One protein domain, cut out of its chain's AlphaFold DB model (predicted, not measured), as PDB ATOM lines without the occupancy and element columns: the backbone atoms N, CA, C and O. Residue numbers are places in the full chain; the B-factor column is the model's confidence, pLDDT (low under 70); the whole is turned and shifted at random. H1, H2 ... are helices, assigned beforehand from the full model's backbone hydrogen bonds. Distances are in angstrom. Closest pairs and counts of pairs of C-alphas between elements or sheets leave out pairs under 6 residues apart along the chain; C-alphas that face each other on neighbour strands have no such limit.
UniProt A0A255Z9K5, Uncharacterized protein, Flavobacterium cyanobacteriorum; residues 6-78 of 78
ATOM      1  N   LYS A   6      26.398  25.286  44.978       93.50
ATOM      2  CA  LYS A   6      27.716  25.539  44.361       93.50
ATOM      3  C   LYS A   6      27.701  25.396  42.837       93.50
ATOM      4  O   LYS A   6      28.374  26.138  42.128       93.50
ATOM      5  N   ARG A   7      26.969  24.408  42.320       92.50
ATOM      6  CA  ARG A   7      26.860  24.193  40.875       92.50
ATOM      7  C   ARG A   7      25.937  25.223  40.234       92.50
ATOM      8  O   ARG A   7      26.223  25.683  39.138       92.50
ATOM      9  N   VAL A   8      24.856  25.594  40.912       94.62
ATOM     10  CA  VAL A   8      23.906  26.593  40.405       94.62
ATOM     11  C   VAL A   8      24.504  27.997  40.431       94.62
ATOM     12  O   VAL A   8      24.346  28.723  39.459       94.62
ATOM     13  N   SER A   9      25.268  28.358  41.463       93.69
ATOM     14  CA  SER A   9      25.990  29.633  41.509       93.69
ATOM     15  C   SER A   9      27.003  29.761  40.371       93.69
ATOM     16  O   SER A   9      27.131  30.837  39.803       93.69
ATOM     17  N   ALA A  10      27.665  28.663  39.986       93.88
ATOM     18  CA  ALA A  10      28.542  28.655  38.815       93.88
ATOM     19  C   ALA A  10      27.765  28.905  37.511       93.88
ATOM     20  O   ALA A  10      28.233  29.668  36.678       93.88
ATOM     21  N   ILE A  11      26.565  28.327  37.361       95.19
ATOM     22  CA  ILE A  11      25.682  28.591  36.210       95.19
ATOM     23  C   ILE A  11      25.223  30.060  36.186       95.19
ATOM     24  O   ILE A  11      25.173  30.665  35.119       95.19
ATOM     25  N   ILE A  12      24.903  30.643  37.349       94.06
ATOM     26  CA  ILE A  12      24.500  32.056  37.472       94.06
ATOM     27  C   ILE A  12      25.603  32.989  36.958       94.06
ATOM     28  O   ILE A  12      25.293  33.971  36.297       94.06
ATOM     29  N   SER A  13      26.872  32.668  37.216       91.25
ATOM     30  CA  SER A  13      28.019  33.467  36.766       91.25
ATOM     31  C   SER A  13      28.340  33.347  35.268       91.25
ATOM     32  O   SER A  13      29.203  34.073  34.787       91.25
ATOM     33  N   ILE A  14      27.682  32.448  34.529       92.75
ATOM     34  CA  ILE A  14      27.805  32.367  33.064       92.75
ATOM     35  C   ILE A  14      26.925  33.449  32.437       92.75
ATOM     36  O   ILE A  14      25.778  33.628  32.867       92.75
ATOM     37  N   ASN A  15      27.429  34.103  31.384       87.88
ATOM     38  CA  ASN A  15      26.662  35.050  30.580       87.88
ATOM     39  C   ASN A  15      25.327  34.412  30.135       87.88
ATOM     40  O   ASN A  15      25.347  33.310  29.576       87.88
ATOM     41  N   PRO A  16      24.165  35.056  30.362       89.75
ATOM     42  CA  PRO A  16      22.868  34.500  29.990       89.75
ATOM     43  C   PRO A  16      22.768  33.979  28.549       89.75
ATOM     44  O   PRO A  16      22.085  32.979  28.331       89.75
ATOM     45  N   SER A  17      23.455  34.606  27.586       89.19
ATOM     46  CA  SER A  17      23.436  34.201  26.170       89.19
ATOM     47  C   SER A  17      24.243  32.931  25.862       89.19
ATOM     48  O   SER A  17      24.006  32.294  24.839       89.19
ATOM     49  N   GLU A  18      25.162  32.539  26.745       94.19
ATOM     50  CA  GLU A  18      26.053  31.382  26.568       94.19
ATOM     51  C   GLU A  18      25.537  30.120  27.276       94.19
ATOM     52  O   GLU A  18      26.080  29.028  27.101       94.19
ATOM     53  N   ARG A  19      24.473  30.245  28.077       94.00
ATOM     54  CA  ARG A  19      23.910  29.125  28.836       94.00
ATOM     55  C   ARG A  19      23.269  28.107  27.898       94.00
ATOM     56  O   ARG A  19      22.456  28.430  27.031       94.00
ATOM     57  N   THR A  20      23.544  26.832  28.136       96.31
ATOM     58  CA  THR A  20      22.819  25.751  27.463       96.31
ATOM     59  C   THR A  20      21.364  25.695  27.940       96.31
ATOM     60  O   THR A  20      21.042  26.026  29.085       96.31
ATOM     61  N   LYS A  21      20.459  25.155  27.108       95.38
ATOM     62  CA  LYS A  21      19.046  24.930  27.493       95.38
ATOM     63  C   LYS A  21      18.905  24.134  28.795       95.38
ATOM     64  O   LYS A  21      18.003  24.379  29.592       95.38
ATOM     65  N   LYS A  22      19.809  23.175  29.014       94.00
ATOM     66  CA  LYS A  22      19.840  22.354  30.226       94.00
ATOM     67  C   LYS A  22      20.188  23.191  31.454       94.00
ATOM     68  O   LYS A  22      19.538  23.046  32.482       94.00
ATOM     69  N   GLU A  23      21.198  24.048  31.358       94.75
ATOM     70  CA  GLU A  23      21.605  24.936  32.452       94.75
ATOM     71  C   GLU A  23      20.516  25.938  32.798       94.75
ATOM     72  O   GLU A  23      20.238  26.139  33.978       94.75
ATOM     73  N   GLN A  24      19.841  26.487  31.789       94.44
ATOM     74  CA  GLN A  24      18.720  27.391  32.007       94.44
ATOM     75  C   GLN A  24      17.569  26.698  32.744       94.44
ATOM     76  O   GLN A  24      17.092  27.210  33.752       94.44
ATOM     77  N   PHE A  25      17.190  25.486  32.327       93.44
ATOM     78  CA  PHE A  25      16.175  24.697  33.030       93.44
ATOM     79  C   PHE A  25      16.558  24.407  34.492       93.44
ATOM     80  O   PHE A  25      15.736  24.552  35.397       93.44
ATOM     81  N   ILE A  26      17.814  24.013  34.735       92.88
ATOM     82  CA  ILE A  26      18.328  23.748  36.086       92.88
ATOM     83  C   ILE A  26      18.246  25.003  36.950       92.88
ATOM     84  O   ILE A  26      17.818  24.926  38.103       92.88
ATOM     85  N   LEU A  27      18.678  26.135  36.398       93.25
ATOM     86  CA  LEU A  27      18.713  27.408  37.090       93.25
ATOM     87  C   LEU A  27      17.301  27.850  37.486       93.25
ATOM     88  O   LEU A  27      17.070  28.126  38.664       93.25
ATOM     89  N   GLU A  28      16.352  27.854  36.545       92.06
ATOM     90  CA  GLU A  28      14.957  28.226  36.815       92.06
ATOM     91  C   GLU A  28      14.331  27.343  37.893       92.06
ATOM     92  O   GLU A  28      13.804  27.848  38.884       92.06
ATOM     93  N   TYR A  29      14.472  26.021  37.774       92.31
ATOM     94  CA  TYR A  29      13.927  25.106  38.772       92.31
ATOM     95  C   TYR A  29      14.560  25.302  40.156       92.31
ATOM     96  O   TYR A  29      13.862  25.328  41.170       92.31
ATOM     97  N   HIS A  30      15.886  25.446  40.229       94.12
ATOM     98  CA  HIS A  30      16.574  25.515  41.515       94.12
ATOM     99  C   HIS A  30      16.282  26.813  42.274       94.12
ATOM    100  O   HIS A  30      16.188  26.791  43.500       94.12
ATOM    101  N   LYS A  31      16.090  27.935  41.572       91.50
ATOM    102  CA  LYS A  31      15.737  29.218  42.203       91.50
ATOM    103  C   LYS A  31      14.360  29.204  42.853       91.50
ATOM    104  O   LYS A  31      14.189  29.855  43.878       91.50
ATOM    105  N   LEU A  32      13.415  28.428  42.318       91.94
ATOM    106  CA  LEU A  32      12.084  28.281  42.915       91.94
ATOM    107  C   LEU A  32      12.130  27.624  44.300       91.94
ATOM    108  O   LEU A  32      11.293  27.912  45.149       91.94
ATOM    109  N   ILE A  33      13.111  26.749  44.534       92.88
ATOM    110  CA  ILE A  33      13.216  25.964  45.771       92.88
ATOM    111  C   ILE A  33      14.348  26.427  46.697       92.88
ATOM    112  O   ILE A  33      14.357  26.081  47.876       92.88
ATOM    113  N   CYS A  34      15.312  27.205  46.193       94.50
ATOM    114  CA  CYS A  34      16.464  27.683  46.951       94.50
ATOM    115  C   CYS A  34      16.514  29.216  46.991       94.50
ATOM    116  O   CYS A  34      17.035  29.871  46.084       94.50
ATOM    117  N   LYS A  35      16.064  29.785  48.115       95.12
ATOM    118  CA  LYS A  35      16.066  31.238  48.360       95.12
ATOM    119  C   LYS A  35      17.463  31.866  48.273       95.12
ATOM    120  O   LYS A  35      17.598  32.988  47.798       95.12
ATOM    121  N   ALA A  36      18.504  31.149  48.700       94.25
ATOM    122  CA  ALA A  36      19.879  31.641  48.621       94.25
ATOM    123  C   ALA A  36      20.335  31.828  47.162       94.25
ATOM    124  O   ALA A  36      20.858  32.885  46.822       94.25
ATOM    125  N   CYS A  37      20.074  30.849  46.290       94.56
ATOM    126  CA  CYS A  37      20.410  30.953  44.867       94.56
ATOM    127  C   CYS A  37      19.554  32.000  44.142       94.56
ATOM    128  O   CYS A  37      20.072  32.708  43.283       94.56
ATOM    129  N   HIS A  38      18.273  32.131  44.507       95.00
ATOM    130  CA  HIS A  38      17.409  33.200  43.999       95.00
ATOM    131  C   HIS A  38      17.988  34.586  44.317       95.00
ATOM    132  O   HIS A  38      18.170  35.408  43.422       95.00
ATOM    133  N   ASN A  39      18.334  34.828  45.584       95.56
ATOM    134  CA  ASN A  39      18.886  36.110  46.013       95.56
ATOM    135  C   ASN A  39      20.261  36.389  45.400       95.56
ATOM    136  O   ASN A  39      20.544  37.533  45.059       95.56
ATOM    137  N   TYR A  40      21.097  35.360  45.238       94.38
ATOM    138  CA  TYR A  40      22.399  35.502  44.590       94.38
ATOM    139  C   TYR A  40      22.263  35.951  43.130       94.38
ATOM    140  O   TYR A  40      22.951  36.881  42.719       94.38
ATOM    141  N   GLN A  41      21.337  35.363  42.361       93.75
ATOM    142  CA  GLN A  41      21.076  35.853  41.008       93.75
ATOM    143  C   GLN A  41      20.549  37.291  41.027       93.75
ATOM    144  O   GLN A  41      21.071  38.126  40.304       93.75
ATOM    145  N   TYR A  42      19.562  37.590  41.874       94.31
ATOM    146  CA  TYR A  42      18.986  38.933  41.954       94.31
ATOM    147  C   TYR A  42      20.044  40.016  42.231       94.31
ATOM    148  O   TYR A  42      20.005  41.090  41.638       94.31
ATOM    149  N   GLN A  43      21.017  39.729  43.100       93.62
ATOM    150  CA  GLN A  43      22.137  40.638  43.358       93.62
ATOM    151  C   GLN A  43      23.020  40.839  42.122       93.62
ATOM    152  O   GLN A  43      23.380  41.977  41.829       93.62
ATOM    153  N   ASN A  44      23.334  39.773  41.381       90.94
ATOM    154  CA  ASN A  44      24.090  39.895  40.133       90.94
ATOM    155  C   ASN A  44      23.321  40.701  39.081       90.94
ATOM    156  O   ASN A  44      23.907  41.592  38.479       90.94
ATOM    157  N   ASP A  45      22.015  40.472  38.935       90.31
ATOM    158  CA  ASP A  45      21.170  41.217  37.995       90.31
ATOM    159  C   ASP A  45      21.158  42.728  38.336       90.31
ATOM    160  O   ASP A  45      21.207  43.576  37.445       90.31
ATOM    161  N   ILE A  46      21.143  43.100  39.626       92.06
ATOM    162  CA  ILE A  46      21.268  44.508  40.054       92.06
ATOM    163  C   ILE A  46      22.630  45.087  39.663       92.06
ATOM    164  O   ILE A  46      22.694  46.217  39.172       92.06
ATOM    165  N   ILE A  47      23.712  44.345  39.908       89.62
ATOM    166  CA  ILE A  47      25.073  44.792  39.595       89.62
ATOM    167  C   ILE A  47      25.219  44.991  38.083       89.62
ATOM    168  O   ILE A  47      25.680  46.048  37.660       89.62
ATOM    169  N   GLU A  48      24.767  44.032  37.274       86.69
ATOM    170  CA  GLU A  48      24.795  44.121  35.811       86.69
ATOM    171  C   GLU A  48      24.009  45.333  35.299       86.69
ATOM    172  O   GLU A  48      24.541  46.108  34.507       86.69
ATOM    173  N   ASN A  49      22.794  45.561  35.808       86.56
ATOM    174  CA  ASN A  49      21.979  46.723  35.434       86.56
ATOM    175  C   ASN A  49      22.610  48.060  35.852       86.56
ATOM    176  O   ASN A  49      22.492  49.065  35.150       86.56
ATOM    177  N   SER A  50      23.279  48.089  37.005       86.81
ATOM    178  CA  SER A  50      23.976  49.288  37.483       86.81
ATOM    179  C   SER A  50      25.203  49.593  36.619       86.81
ATOM    180  O   SER A  50      25.491  50.751  36.322       86.81
ATOM    181  N   LEU A  51      25.915  48.553  36.178       85.00
ATOM    182  CA  LEU A  51      27.067  48.686  35.289       85.00
ATOM    183  C   LEU A  51      26.655  49.056  33.859       85.00
ATOM    184  O   LEU A  51      27.351  49.848  33.221       85.00
ATOM    185  N   SER A  52      25.537  48.537  33.348       80.44
ATOM    186  CA  SER A  52      25.039  48.890  32.011       80.44
ATOM    187  C   SER A  52      24.565  50.342  31.947       80.44
ATOM    188  O   SER A  52      24.998  51.070  31.061       80.44
ATOM    189  N   THR A  53      23.793  50.807  32.934       68.06
ATOM    190  CA  THR A  53      23.345  52.214  33.012       68.06
ATOM    191  C   THR A  53      24.497  53.211  33.145       68.06
ATOM    192  O   THR A  53      24.405  54.320  32.629       68.06
ATOM    193  N   SER A  54      25.610  52.827  33.780       61.91
ATOM    194  CA  SER A  54      26.807  53.679  33.848       61.91
ATOM    195  C   SER A  54      27.592  53.785  32.530       61.91
ATOM    196  O   SER A  54      28.398  54.700  32.385       61.91
ATOM    197  N   ASN A  55      27.348  52.880  31.575       60.00
ATOM    198  CA  ASN A  55      28.064  52.789  30.299       60.00
ATOM    199  C   ASN A  55      27.214  53.192  29.079       60.00
ATOM    200  O   ASN A  55      27.690  53.082  27.949       60.00
ATOM    201  N   GLU A  56      25.970  53.640  29.264       57.66
ATOM    202  CA  GLU A  56      25.122  54.052  28.142       57.66
ATOM    203  C   GLU A  56      25.541  55.427  27.589       57.66
ATOM    204  O   GLU A  56      25.139  56.479  28.089       57.66
ATOM    205  N   GLU A  57      26.272  55.428  26.467       56.91
ATOM    206  CA  GLU A  57      26.040  56.442  25.434       56.91
ATOM    207  C   GLU A  57      24.567  56.333  25.030       56.91
ATOM    208  O   GLU A  57      24.100  55.264  24.637       56.91
ATOM    209  N   THR A  58      23.808  57.419  25.168       56.72
ATOM    210  CA  THR A  58      22.361  57.430  24.943       56.72
ATOM    211  C   THR A  58      22.034  57.115  23.480       56.72
ATOM    212  O   THR A  58      21.871  58.010  22.650       56.72
ATOM    213  N   THR A  59      21.909  55.837  23.129       61.66
ATOM    214  CA  THR A  59      21.387  55.422  21.828       61.66
ATOM    215  C   THR A  59      19.881  55.641  21.825       61.66
ATOM    216  O   THR A  59      19.097  54.782  22.226       61.66
ATOM    217  N   VAL A  60      19.466  56.831  21.392       71.81
ATOM    218  CA  VAL A  60      18.052  57.160  21.204       71.81
ATOM    219  C   VAL A  60      17.491  56.271  20.091       71.81
ATOM    220  O   VAL A  60      17.937  56.321  18.945       71.81
ATOM    221  N   LEU A  61      16.506  55.437  20.427       75.38
ATOM    222  CA  LEU A  61      15.781  54.636  19.439       75.38
ATOM    223  C   LEU A  61      15.055  55.574  18.458       75.38
ATOM    224  O   LEU A  61      14.341  56.473  18.907       75.38
ATOM    225  N   SER A  62      15.190  55.355  17.145       82.44
ATOM    226  CA  SER A  62      14.453  56.157  16.157       82.44
ATOM    227  C   SER A  62      12.941  55.958  16.294       82.44
ATOM    228  O   SER A  62      12.468  54.888  16.699       82.44
ATOM    229  N   GLU A  63      12.170  56.986  15.944       85.25
ATOM    230  CA  GLU A  63      10.706  56.949  16.032       85.25
ATOM    231  C   GLU A  63      10.096  55.854  15.143       85.25
ATOM    232  O   GLU A  63       9.113  55.226  15.542       85.25
ATOM    233  N   GLU A  64      10.714  55.517  13.999       83.31
ATOM    234  CA  GLU A  64      10.224  54.408  13.168       83.31
ATOM    235  C   GLU A  64      10.350  53.057  13.881       83.31
ATOM    236  O   GLU A  64       9.436  52.231  13.827       83.31
ATOM    237  N   LYS A  65      11.460  52.834  14.601       83.12
ATOM    238  CA  LYS A  65      11.667  51.601  15.373       83.12
ATOM    239  C   LYS A  65      10.679  51.500  16.533       83.12
ATOM    240  O   LYS A  65      10.144  50.419  16.778       83.12
ATOM    241  N   LYS A  66      10.384  52.617  17.206       87.12
ATOM    242  CA  LYS A  66       9.358  52.660  18.263       87.12
ATOM    243  C   LYS A  66       7.970  52.326  17.708       87.12
ATOM    244  O   LYS A  66       7.274  51.483  18.273       87.12
ATOM    245  N   ALA A  67       7.586  52.928  16.581       86.00
ATOM    246  CA  ALA A  67       6.292  52.686  15.942       86.00
ATOM    247  C   ALA A  67       6.120  51.222  15.492       86.00
ATOM    248  O   ALA A  67       5.053  50.636  15.698       86.00
ATOM    249  N   ALA A  68       7.177  50.611  14.945       86.31
ATOM    250  CA  ALA A  68       7.179  49.201  14.559       86.31
ATOM    251  C   ALA A  68       6.934  48.271  15.762       86.31
ATOM    252  O   ALA A  68       6.057  47.410  15.697       86.31
ATOM    253  N   ILE A  69       7.624  48.498  16.888       86.81
ATOM    254  CA  ILE A  69       7.439  47.711  18.122       86.81
ATOM    255  C   ILE A  69       5.989  47.813  18.625       86.81
ATOM    256  O   ILE A  69       5.366  46.799  18.946       86.81
ATOM    257  N   ILE A  70       5.416  49.023  18.648       88.56
ATOM    258  CA  ILE A  70       4.031  49.253  19.097       88.56
ATOM    259  C   ILE A  70       3.025  48.515  18.199       88.56
ATOM    260  O   ILE A  70       2.056  47.937  18.701       88.56
ATOM    261  N   SER A  71       3.240  48.517  16.881       86.81
ATOM    262  CA  SER A  71       2.386  47.806  15.921       86.81
ATOM    263  C   SER A  71       2.406  46.288  16.141       86.81
ATOM    264  O   SER A  71       1.348  45.646  16.186       86.81
ATOM    265  N   THR A  72       3.593  45.715  16.358       85.00
ATOM    266  CA  THR A  72       3.759  44.282  16.634       85.00
ATOM    267  C   THR A  72       3.097  43.873  17.947       85.00
ATOM    268  O   THR A  72       2.428  42.841  17.991       85.00
ATOM    269  N   LEU A  73       3.218  44.684  19.004       88.12
ATOM    270  CA  LEU A  73       2.546  44.413  20.279       88.12
ATOM    271  C   LEU A  73       1.023  44.393  20.099       88.12
ATOM    272  O   LEU A  73       0.384  43.407  20.447       88.12
ATOM    273  N   LYS A  74       0.438  45.416  19.463       83.94
ATOM    274  CA  LYS A  74      -1.018  45.483  19.232       83.94
ATOM    275  C   LYS A  74      -1.572  44.306  18.424       83.94
ATOM    276  O   LYS A  74      -2.722  43.933  18.621       83.94
ATOM    277  N   SER A  75      -0.773  43.737  17.526       76.44
ATOM    278  CA  SER A  75      -1.197  42.619  16.675       76.44
ATOM    279  C   SER A  75      -1.179  41.265  17.394       76.44
ATOM    280  O   SER A  75      -1.942  40.384  17.018       76.44
ATOM    281  N   ASN A  76      -0.344  41.097  18.426       67.50
ATOM    282  CA  ASN A  76      -0.234  39.845  19.190       67.50
ATOM    283  C   ASN A  76      -1.231  39.735  20.361       67.50
ATOM    284  O   ASN A  76      -1.409  38.649  20.899       67.50
ATOM    285  N   PHE A  77      -1.876  40.837  20.757       61.69
ATOM    286  CA  PHE A  77      -2.897  40.870  21.817       61.69
ATOM    287  C   PHE A  77      -4.334  40.946  21.267       61.69
ATOM    288  O   PHE A  77      -5.220  41.477  21.941       61.69
ATOM    289  N   LYS A  78      -4.562  40.471  20.036       48.53
ATOM    290  CA  LYS A  78      -5.863  40.499  19.358       48.53
ATOM    291  C   LYS A  78      -6.480  39.111  19.250       48.53
ATOM    292  O   LYS A  78      -5.712  38.155  19.015       48.53
TER     293      LYS A  78
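This is residues 6 to 78 of the 78 residues of an uncharacterized protein of Flavobacterium cyanobacteriorum (UniProt A0A255Z9K5). The longest helix, H3, reaches out of a small compact head as an arm: H1, H2 and residues 35 to 45 of H3 make the head, and residues 46 to 54 of H3 stick out of it. Beyond this arm an unnamed link swings round to H4, which stands free and touches no helix, leaving an open, angular hook with an empty space between the head and H4. The printed part has 73 residues with four named helices, H1, H2, H3 and H4 in chain order, and no named strand; the class is all helix. The whole is only just extended, close to loose, with a radius of gyration of the C-alphas of 17.1 A, and its C-alphas span 46 by 36 by 21 A.

H3 runs from Lys 35 to Ser 54, 28.8 A from first to last C-alpha, beginning at C-alpha 35 at (16.066, 31.238, 48.360) and ending at C-alpha 54 at (26.807, 53.679, 33.848). Before it come H2, residues 21 to 33 and 19.2 A long, and H1, residues 6 to 12 and 10.0 A long, with C-alpha 6 at (27.716, 25.539, 44.361). After it comes H4, residues 63 to 76 and 20.5 A long, ending at C-alpha 76 at (-0.234, 39.845, 19.190).

H3 touches H1 with residues 37 to 41 alone, and the closest C-alphas, those of Ile 12 and Gln 41, are 6.2 A apart. H1 and H3 run the same way at a shallow tilt of 32 degrees. H3 and H2 touch only at the corner by their tight link, the closest C-alphas being those of Lys 31 and His 38, 4.7 A apart. Their lines stand at a steep tilt of 63 degrees, opposite ways. H1 and H2 touch, with the C-alphas of Val 8 and Leu 27 closest at 6.2 A, and run opposite ways at a steep tilt of 65 degrees. H4 is apart from H1, H2 and H3. In H1, H3 and H4 every O i to N i+4 pair is within hydrogen-bond range; in H2 it is 7 of 9.

The C-alphas farthest apart, those of Lys 6 and Glu 64, are 46.0 A from each other. Without residues 46 to 78, which stand free, the body has 40 residues, spans 23 by 18 by 15 A and has a radius of gyration of 9.2 A. The printed part has no cut. The links H1 to H2 and H3 to H4, of 8 residues each, are short, and no link is long. The mean pLDDT of the printed part is 86.0, with residues 53 to 59 and 76 to 78 under 70.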